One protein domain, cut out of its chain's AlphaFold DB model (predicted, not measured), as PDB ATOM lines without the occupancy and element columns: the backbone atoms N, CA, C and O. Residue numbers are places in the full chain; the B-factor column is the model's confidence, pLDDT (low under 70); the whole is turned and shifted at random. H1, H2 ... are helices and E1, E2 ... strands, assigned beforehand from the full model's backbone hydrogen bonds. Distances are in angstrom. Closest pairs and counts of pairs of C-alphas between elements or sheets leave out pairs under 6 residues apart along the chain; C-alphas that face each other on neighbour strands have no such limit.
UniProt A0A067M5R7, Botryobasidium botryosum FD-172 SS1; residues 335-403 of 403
ATOM      1  N   ASP A 335      17.000  -7.363  11.981       96.81
ATOM      2  CA  ASP A 335      17.752  -6.128  12.280       96.81
ATOM      3  C   ASP A 335      17.247  -5.344  13.499       96.81
ATOM      4  O   ASP A 335      18.028  -4.668  14.168       96.81
ATOM      5  N   HIS A 336      15.950  -5.429  13.807       97.00
ATOM      6  CA  HIS A 336      15.305  -4.490  14.735       97.00
ATOM      7  C   HIS A 336      14.552  -5.155  15.880       97.00
ATOM      8  O   HIS A 336      14.696  -4.759  17.038       97.00
ATOM      9  N   PHE A 337      13.702  -6.130  15.572       97.75
ATOM     10  CA  PHE A 337      12.862  -6.744  16.586       97.75
ATOM     11  C   PHE A 337      12.399  -8.142  16.185       97.75
ATOM     12  O   PHE A 337      12.315  -8.457  14.998       97.75
ATOM     13  N   ILE A 338      12.081  -8.955  17.190       98.56
ATOM     14  CA  ILE A 338      11.469 -10.274  17.041       98.56
ATOM     15  C   ILE A 338      10.258 -10.354  17.977       98.56
ATOM     16  O   ILE A 338      10.374 -10.057  19.167       98.56
ATOM     17  N   TYR A 339       9.118 -10.792  17.444       98.56
ATOM     18  CA  TYR A 339       7.939 -11.202  18.210       98.56
ATOM     19  C   TYR A 339       7.751 -12.709  18.069       98.56
ATOM     20  O   TYR A 339       7.722 -13.219  16.950       98.56
ATOM     21  N   ILE A 340       7.634 -13.414  19.190       98.44
ATOM     22  CA  ILE A 340       7.332 -14.844  19.236       98.44
ATOM     23  C   ILE A 340       6.098 -15.025  20.105       98.44
ATOM     24  O   ILE A 340       6.136 -14.729  21.293       98.44
ATOM     25  N   GLU A 341       5.044 -15.570  19.517       98.12
ATOM     26  CA  GLU A 341       3.897 -16.118  20.231       98.12
ATOM     27  C   GLU A 341       3.897 -17.621  19.981       98.12
ATOM     28  O   GLU A 341       3.885 -18.056  18.828       98.12
ATOM     29  N   ASN A 342       4.046 -18.418  21.039       97.69
ATOM     30  CA  ASN A 342       4.156 -19.865  20.889       97.69
ATOM     31  C   ASN A 342       3.632 -20.596  22.121       97.69
ATOM     32  O   ASN A 342       3.827 -20.149  23.249       97.69
ATOM     33  N   GLN A 343       3.041 -21.773  21.923       95.38
ATOM     34  CA  GLN A 343       2.543 -22.587  23.037       95.38
ATOM     35  C   GLN A 343       3.675 -23.078  23.957       95.38
ATOM     36  O   GLN A 343       3.483 -23.217  25.162       95.38
ATOM     37  N   PHE A 344       4.861 -23.326  23.392       94.81
ATOM     38  CA  PHE A 344       6.033 -23.804  24.123       94.81
ATOM     39  C   PHE A 344       7.271 -22.964  23.816       94.81
ATOM     40  O   PHE A 344       7.497 -22.546  22.680       94.81
ATOM     41  N   PHE A 345       8.147 -22.811  24.806       95.81
ATOM     42  CA  PHE A 345       9.464 -22.200  24.623       95.81
ATOM     43  C   PHE A 345      10.570 -23.063  25.248       95.81
ATOM     44  O   PHE A 345      11.305 -22.645  26.136       95.81
ATOM     45  N   ILE A 346      10.681 -24.307  24.768       94.81
ATOM     46  CA  ILE A 346      11.695 -25.273  25.210       94.81
ATOM     47  C   ILE A 346      12.823 -25.320  24.177       94.81
ATOM     48  O   ILE A 346      12.696 -25.911  23.102       94.81
ATOM     49  N   SER A 347      13.953 -24.701  24.502       96.00
ATOM     50  CA  SER A 347      15.115 -24.628  23.617       96.00
ATOM     51  C   SER A 347      16.415 -24.632  24.415       96.00
ATOM     52  O   SER A 347      16.421 -24.441  25.625       96.00
ATOM     53  N   ASN A 348      17.534 -24.853  23.727       92.94
ATOM     54  CA  ASN A 348      18.860 -24.845  24.329       92.94
ATOM     55  C   ASN A 348      19.711 -23.674  23.810       92.94
ATOM     56  O   ASN A 348      19.584 -23.280  22.648       92.94
ATOM     57  N   THR A 349      20.588 -23.147  24.665       92.00
ATOM     58  CA  THR A 349      21.616 -22.144  24.332       92.00
ATOM     59  C   THR A 349      23.011 -22.758  24.178       92.00
ATOM     60  O   THR A 349      23.914 -22.102  23.671       92.00
ATOM     61  N   GLY A 350      23.202 -24.019  24.587       85.06
ATOM     62  CA  GLY A 350      24.482 -24.730  24.552       85.06
ATOM     63  C   GLY A 350      24.364 -26.132  23.954       85.06
ATOM     64  O   GLY A 350      23.289 -26.558  23.533       85.06
ATOM     65  N   ARG A 351      25.480 -26.868  23.842       83.25
ATOM     66  CA  ARG A 351      25.502 -28.200  23.190       83.25
ATOM     67  C   ARG A 351      25.232 -29.392  24.107       83.25
ATOM     68  O   ARG A 351      25.164 -30.522  23.626       83.25
ATOM     69  N   HIS A 352      25.053 -29.143  25.397       87.00
ATOM     70  CA  HIS A 352      24.866 -30.173  26.412       87.00
ATOM     71  C   HIS A 352      23.388 -30.363  26.756       87.00
ATOM     72  O   HIS A 352      22.579 -29.463  26.558       87.00
ATOM     73  N   GLY A 353      23.039 -31.529  27.299       89.00
ATOM     74  CA  GLY A 353      21.682 -31.824  27.763       89.00
ATOM     75  C   GLY A 353      20.756 -32.454  26.712       89.00
ATOM     76  O   GLY A 353      21.169 -32.713  25.570       89.00
ATOM     77  N   PRO A 354      19.511 -32.766  27.113       90.56
ATOM     78  CA  PRO A 354      18.561 -33.517  26.293       90.56
ATOM     79  C   PRO A 354      17.925 -32.673  25.177       90.56
ATOM     80  O   PRO A 354      17.660 -33.203  24.101       90.56
ATOM     81  N   VAL A 355      17.747 -31.363  25.379       94.19
ATOM     82  CA  VAL A 355      17.145 -30.449  24.391       94.19
ATOM     83  C   VAL A 355      18.149 -30.127  23.281       94.19
ATOM     84  O   VAL A 355      19.257 -29.663  23.558       94.19
ATOM     85  N   LYS A 356      17.784 -30.389  22.017       94.62
ATOM     86  CA  LYS A 356      18.712 -30.299  20.867       94.62
ATOM     87  C   LYS A 356      18.499 -29.106  19.937       94.62
ATOM     88  O   LYS A 356      19.464 -28.703  19.284       94.62
ATOM     89  N   ASN A 357      17.282 -28.561  19.866       95.50
ATOM     90  CA  ASN A 357      16.983 -27.414  19.005       95.50
ATOM     91  C   ASN A 357      17.731 -26.153  19.488       95.50
ATOM     92  O   ASN A 357      18.038 -26.027  20.677       95.50
ATOM     93  N   ARG A 358      18.067 -25.254  18.552       95.69
ATOM     94  CA  ARG A 358      18.997 -24.119  18.755       95.69
ATOM     95  C   ARG A 358      18.358 -22.746  18.596       95.69
ATOM     96  O   ARG A 358      19.036 -21.782  18.256       95.69
ATOM     97  N   ILE A 359      17.052 -22.653  18.819       97.56
ATOM     98  CA  ILE A 359      16.308 -21.403  18.628       97.56
ATOM     99  C   ILE A 359      16.753 -20.359  19.667       97.56
ATOM    100  O   ILE A 359      17.122 -19.245  19.307       97.56
ATOM    101  N   ALA A 360      16.824 -20.739  20.943       97.19
ATOM    102  CA  ALA A 360      17.335 -19.897  22.026       97.19
ATOM    103  C   ALA A 360      18.822 -19.550  21.862       97.19
ATOM    104  O   ALA A 360      19.208 -18.426  22.162       97.19
ATOM    105  N   GLU A 361      19.657 -20.468  21.357       97.00
ATOM    106  CA  GLU A 361      21.049 -20.155  20.995       97.00
ATOM    107  C   GLU A 361      21.109 -19.049  19.929       97.00
ATOM    108  O   GLU A 361      21.871 -18.097  20.082       97.00
ATOM    109  N   ALA A 362      20.277 -19.127  18.885       97.88
ATOM    110  CA  ALA A 362      20.207 -18.098  17.850       97.88
ATOM    111  C   ALA A 362      19.719 -16.748  18.405       97.88
ATOM    112  O   ALA A 362      20.303 -15.716  18.076       97.88
ATOM    113  N   LEU A 363      18.702 -16.747  19.279       98.19
ATOM    114  CA  LEU A 363      18.210 -15.531  19.942       98.19
ATOM    115  C   LEU A 363      19.295 -14.896  20.812       98.19
ATOM    116  O   LEU A 363      19.538 -13.696  20.706       98.19
ATOM    117  N   LEU A 364      19.977 -15.702  21.631       97.25
ATOM    118  CA  LEU A 364      21.075 -15.248  22.479       97.25
ATOM    119  C   LEU A 364      22.187 -14.617  21.638       97.25
ATOM    120  O   LEU A 364      22.590 -13.492  21.914       97.25
ATOM    121  N   GLN A 365      22.642 -15.312  20.590       97.12
ATOM    122  CA  GLN A 365      23.661 -14.795  19.672       97.12
ATOM    123  C   GLN A 365      23.226 -13.464  19.062       97.12
ATOM    124  O   GLN A 365      24.000 -12.511  19.066       97.12
ATOM    125  N   ARG A 366      21.974 -13.364  18.602       98.00
ATOM    126  CA  ARG A 366      21.482 -12.141  17.975       98.00
ATOM    127  C   ARG A 366      21.430 -10.959  18.943       98.00
ATOM    128  O   ARG A 366      21.811  -9.853  18.555       98.00
ATOM    129  N   ILE A 367      20.987 -11.184  20.182       97.75
ATOM    130  CA  ILE A 367      20.958 -10.163  21.239       97.75
ATOM    131  C   ILE A 367      22.381  -9.707  21.585       97.75
ATOM    132  O   ILE A 367      22.620  -8.506  21.686       97.75
ATOM    133  N   LEU A 368      23.333 -10.639  21.712       97.38
ATOM    134  CA  LEU A 368      24.738 -10.309  21.969       97.38
ATOM    135  C   LEU A 368      25.333  -9.471  20.833       97.38
ATOM    136  O   LEU A 368      25.919  -8.430  21.103       97.38
ATOM    137  N   THR A 369      25.087  -9.838  19.571       97.88
ATOM    138  CA  THR A 369      25.512  -9.029  18.418       97.88
ATOM    139  C   THR A 369      24.906  -7.624  18.447       97.88
ATOM    140  O   THR A 369      25.594  -6.661  18.116       97.88
ATOM    141  N   ALA A 370      23.641  -7.465  18.860       97.88
ATOM    142  CA  ALA A 370      23.039  -6.136  19.003       97.88
ATOM    143  C   ALA A 370      23.744  -5.297  20.080       97.88
ATOM    144  O   ALA A 370      24.043  -4.129  19.850       97.88
ATOM    145  N   ALA A 371      24.045  -5.912  21.227       97.62
ATOM    146  CA  ALA A 371      24.749  -5.259  22.326       97.62
ATOM    147  C   ALA A 371      26.183  -4.857  21.937       97.62
ATOM    148  O   ALA A 371      26.592  -3.735  22.216       97.62
ATOM    149  N   GLU A 372      26.920  -5.735  21.251       97.81
ATOM    150  CA  GLU A 372      28.286  -5.478  20.768       97.81
ATOM    151  C   GLU A 372      28.346  -4.370  19.710       97.81
ATOM    152  O   GLU A 372      29.307  -3.607  19.664       97.81
ATOM    153  N   THR A 373      27.325  -4.278  18.856       97.38
ATOM    154  CA  THR A 373      27.227  -3.256  17.799       97.38
ATOM    155  C   THR A 373      26.525  -1.977  18.256       97.38
ATOM    156  O   THR A 373      26.305  -1.088  17.437       97.38
ATOM    157  N   GLU A 374      26.153  -1.886  19.537       96.75
ATOM    158  CA  GLU A 374      25.389  -0.774  20.119       96.75
ATOM    159  C   GLU A 374      24.091  -0.454  19.343       96.75
ATOM    160  O   GLU A 374      23.634   0.689  19.274       96.75
ATOM    161  N   THR A 375      23.462  -1.477  18.756       97.38
ATOM    162  CA  THR A 375      22.205  -1.341  18.013       97.38
ATOM    163  C   THR A 375      21.003  -1.642  18.901       97.38
ATOM    164  O   THR A 375      20.990  -2.576  19.705       97.38
ATOM    165  N   ARG A 376      19.934  -0.848  18.754       97.19
ATOM    166  CA  ARG A 376      18.677  -1.103  19.464       97.19
ATOM    167  C   ARG A 376      18.002  -2.341  18.875       97.19
ATOM    168  O   ARG A 376      17.590  -2.320  17.718       97.19
ATOM    169  N   PHE A 377      17.825  -3.368  19.702       98.19
ATOM    170  CA  PHE A 377      17.163  -4.613  19.326       98.19
ATOM    171  C   PHE A 377      16.231  -5.099  20.439       98.19
ATOM    172  O   PHE A 377      16.570  -4.987  21.617       98.19
ATOM    173  N   MET A 378      15.058  -5.628  20.086       97.56
ATOM    174  CA  MET A 378      14.059  -6.091  21.056       97.56
ATOM    175  C   MET A 378      13.532  -7.479  20.704       97.56
ATOM    176  O   MET A 378      13.149  -7.732  19.566       97.56
ATOM    177  N   VAL A 379      13.442  -8.358  21.700       98.31
ATOM    178  CA  VAL A 379      12.773  -9.657  21.577       98.31
ATOM    179  C   VAL A 379      11.592  -9.684  22.540       98.31
ATOM    180  O   VAL A 379      11.768  -9.457  23.734       98.31
ATOM    181  N   VAL A 380      10.399  -9.956  22.016       98.44
ATOM    182  CA  VAL A 380       9.165 -10.139  22.786       98.44
ATOM    183  C   VAL A 380       8.735 -11.590  22.644       98.44
ATOM    184  O   VAL A 380       8.566 -12.074  21.526       98.44
ATOM    185  N   VAL A 381       8.575 -12.278  23.772       97.81
ATOM    186  CA  VAL A 381       8.136 -13.676  23.824       97.81
ATOM    187  C   VAL A 381       6.845 -13.747  24.632       97.81
ATOM    188  O   VAL A 381       6.825 -13.359  25.798       97.81
ATOM    189  N   VAL A 382       5.784 -14.238  24.000       97.88
ATOM    190  CA  VAL A 382       4.464 -14.473  24.580       97.88
ATOM    191  C   VAL A 382       4.224 -15.979  24.597       97.88
ATOM    192  O   VAL A 382       4.260 -16.641  23.558       97.88
ATOM    193  N   ILE A 383       4.015 -16.522  25.793       96.06
ATOM    194  CA  ILE A 383       3.733 -17.938  26.036       96.06
ATOM    195  C   ILE A 383       2.552 -18.054  27.005       96.06
ATOM    196  O   ILE A 383       2.323 -17.122  27.783       96.06
ATOM    197  N   PRO A 384       1.820 -19.180  27.002       93.25
ATOM    198  CA  PRO A 384       0.847 -19.466  28.044       93.25
ATOM    199  C   PRO A 384       1.500 -19.418  29.429       93.25
ATOM    200  O   PRO A 384       2.622 -19.892  29.607       93.25
ATOM    201  N   GLU A 385       0.781 -18.889  30.420       90.12
ATOM    202  CA  GLU A 385       1.251 -18.851  31.813       90.12
ATOM    203  C   GLU A 385       1.500 -20.266  32.367       90.12
ATOM    204  O   GLU A 385       2.443 -20.495  33.123       90.12
ATOM    205  N   VAL A 386       0.664 -21.225  31.961       85.69
ATOM    206  CA  VAL A 386       0.742 -22.637  32.350       85.69
ATOM    207  C   VAL A 386       0.389 -23.505  31.134       85.69
ATOM    208  O   VAL A 386      -0.500 -23.130  30.366       85.69
ATOM    209  N   PRO A 387       1.024 -24.679  30.944       83.12
ATOM    210  CA  PRO A 387       0.615 -25.640  29.921       83.12
ATOM    211  C   PRO A 387      -0.859 -26.055  30.051       83.12
ATOM    212  O   PRO A 387      -1.354 -26.306  31.153       83.12
ATOM    213  N   GLY A 388      -1.549 -26.183  28.914       77.12
ATOM    214  CA  GLY A 388      -2.952 -26.602  28.840       77.12
ATOM    215  C   GLY A 388      -3.144 -28.099  29.100       77.12
ATOM    216  O   GLY A 388      -3.386 -28.860  28.172       77.12
ATOM    217  N   MET A 389      -3.001 -28.528  30.352       75.75
ATOM    218  CA  MET A 389      -3.251 -29.902  30.821       75.75
ATOM    219  C   MET A 389      -4.186 -29.878  32.035       75.75
ATOM    220  O   MET A 389      -4.300 -28.837  32.667       75.75
ATOM    221  N   GLU A 390      -4.811 -30.990  32.416       74.81
ATOM    222  CA  GLU A 390      -5.618 -31.077  33.649       74.81
ATOM    223  C   GLU A 390      -4.736 -31.097  34.919       74.81
ATOM    224  O   GLU A 390      -3.587 -31.554  34.902       74.81
ATOM    225  N   GLY A 391      -5.273 -30.608  36.043       63.91
ATOM    226  CA  GLY A 391      -4.681 -30.765  37.383       63.91
ATOM    227  C   GLY A 391      -3.883 -29.561  37.883       63.91
ATOM    228  O   GLY A 391      -3.588 -28.633  37.136       63.91
ATOM    229  N   THR A 392      -3.526 -29.517  39.167       62.88
ATOM    230  CA  THR A 392      -2.825 -28.355  39.746       62.88
ATOM    231  C   THR A 392      -1.332 -28.327  39.373       62.88
ATOM    232  O   THR A 392      -0.714 -29.361  39.125       62.88
ATOM    233  N   ILE A 393      -0.711 -27.136  39.366       63.25
ATOM    234  CA  ILE A 393       0.724 -26.950  39.030       63.25
ATOM    235  C   ILE A 393       1.635 -27.837  39.908       63.25
ATOM    236  O   ILE A 393       2.703 -28.281  39.490       63.25
ATOM    237  N   GLN A 394       1.213 -28.114  41.144       59.22
ATOM    238  CA  GLN A 394       2.006 -28.850  42.126       59.22
ATOM    239  C   GLN A 394       1.899 -30.373  41.978       59.22
ATOM    240  O   GLN A 394       2.794 -31.079  42.448       59.22
ATOM    241  N   GLU A 395       0.869 -30.885  41.314       60.00
ATOM    242  CA  GLU A 395       0.549 -32.317  41.293       60.00
ATOM    243  C   GLU A 395       0.944 -32.995  39.976       60.00
ATOM    244  O   GLU A 395       1.260 -34.184  39.969       60.00
ATOM    245  N   THR A 396       1.027 -32.246  38.874       60.84
ATOM    246  CA  THR A 396       1.265 -32.833  37.549       60.84
ATOM    247  C   THR A 396       2.753 -32.797  37.164       60.84
ATOM    248  O   THR A 396       3.324 -31.747  36.866       60.84
ATOM    249  N   GLY A 397       3.406 -33.967  37.130       65.94
ATOM    250  CA  GLY A 397       4.837 -34.098  36.804       65.94
ATOM    251  C   GLY A 397       5.229 -33.603  35.403       65.94
ATOM    252  O   GLY A 397       6.336 -33.098  35.225       65.94
ATOM    253  N   SER A 398       4.325 -33.684  34.421       65.88
ATOM    254  CA  SER A 398       4.550 -33.139  33.074       65.88
ATOM    255  C   SER A 398       4.592 -31.610  33.072       65.88
ATOM    256  O   SER A 398       5.507 -31.044  32.478       65.88
ATOM    257  N   ILE A 399       3.682 -30.943  33.793       68.56
ATOM    258  CA  ILE A 399       3.675 -29.476  33.945       68.56
ATOM    259  C   ILE A 399       5.002 -29.011  34.553       68.56
ATOM    260  O   ILE A 399       5.655 -28.142  33.988       68.56
ATOM    261  N   LYS A 400       5.458 -29.669  35.627       67.50
ATOM    262  CA  LYS A 400       6.757 -29.391  36.269       67.50
ATOM    263  C   LYS A 400       7.982 -29.658  35.398       67.50
ATOM    264  O   LYS A 400       9.062 -29.206  35.741       67.50
ATOM    265  N   THR A 401       7.852 -30.486  34.365       74.69
ATOM    266  CA  THR A 401       8.960 -30.784  33.447       74.69
ATOM    267  C   THR A 401       9.022 -29.766  32.308       74.69
ATOM    268  O   THR A 401      10.087 -29.545  31.738       74.69
ATOM    269  N   ILE A 402       7.870 -29.196  31.942       73.75
ATOM    270  CA  ILE A 402       7.738 -28.190  30.884       73.75
ATOM    271  C   ILE A 402       8.096 -26.792  31.400       73.75
ATOM    272  O   ILE A 402       8.744 -26.042  30.668       73.75
ATOM    273  N   MET A 403       7.650 -26.452  32.614       67.06
ATOM    274  CA  MET A 403       8.037 -25.234  33.340       67.06
ATOM    275  C   MET A 403       9.455 -25.365  33.888       67.06
ATOM    276  O   MET A 403      10.194 -24.357  33.824       67.06
TER     277      MET A 403
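AT A GLANCE: This is residues 335 to 403 of the 403 residues of a protein of Botryobasidium botryosum FD-172 SS1 (UniProt A0A067M5R7). What shape does the model show? A narrow ribbon of two parallel strands, E1 and E2, has helix H1 running back loosely alongside it, and beyond the ribbon's end a long tail, residues 383 to 396, leads away to the short helix H2. How is it made up? The printed part has 69 residues, with two named strands and two named helices in the order E1, H1, E2, H2; the class is mixed, helices and strands, with under half of the residues, 30, in named elements. How compact is it? It is loose, with a radius of gyration of the C-alphas of 15.2 A, and elongated, with spans of 46 by 26 by 15 A.

HOW THE PARTS SIT: How do the strands pair? E1, residues 337 to 341, and E2, residues 378 to 382, are parallel neighbours, with an angle of 5 degrees between their directions. The C-alphas of Phe 337 and Met 378 face each other at 4.7 A, and within hydrogen-bond range are N 338 and O 378 at 2.9 A and N 382 and O 340 at 2.8 A. What lies between them along the chain? H1, residues 359 to 372, makes with E1 and E2 a strand-helix-strand unit, two parallel neighbour strands with a helix between them in the chain, and its crossover is right-handed. H1 and E2 are near each other, with 5 pairs of C-alphas within 10 A. Where does the last helix stand? H2, residues 397 to 402, is apart from E1 and from H1. In H1 and H2 every O i to N i+4 pair is within hydrogen-bond range.

IN THESE COORDINATES: Where does the first element begin? E1 begins at C-alpha 337 at (12.862, -6.744, 16.586) and is 13.5 A long from first to last C-alpha. How long are H1 and E2? H1 measures 20.0 A from C-alpha 359 at (16.308, -21.403, 18.628) to C-alpha 372, and E2 measures 13.2 A from C-alpha 378 to C-alpha 382. Where does the last element end? H2, 8.9 A long, ends at C-alpha 402 at (7.738, -28.190, 30.884).

THE WHOLE: How large is it? The two C-alphas farthest apart are those of Thr 373 and Gly 391, at 46.5 A. Which links are long? E1 to H1, with 17 residues between them, and E2 to H2, with 14, are long links, while H1 to E2, with 5, is tight. Is it printed whole, and how confident is the model? The printed part has no cut and ends at residue 403, the chain's last residue. The mean pLDDT of the printed part is 88.9, and residues 391 to 400 and residue 403 are under 70.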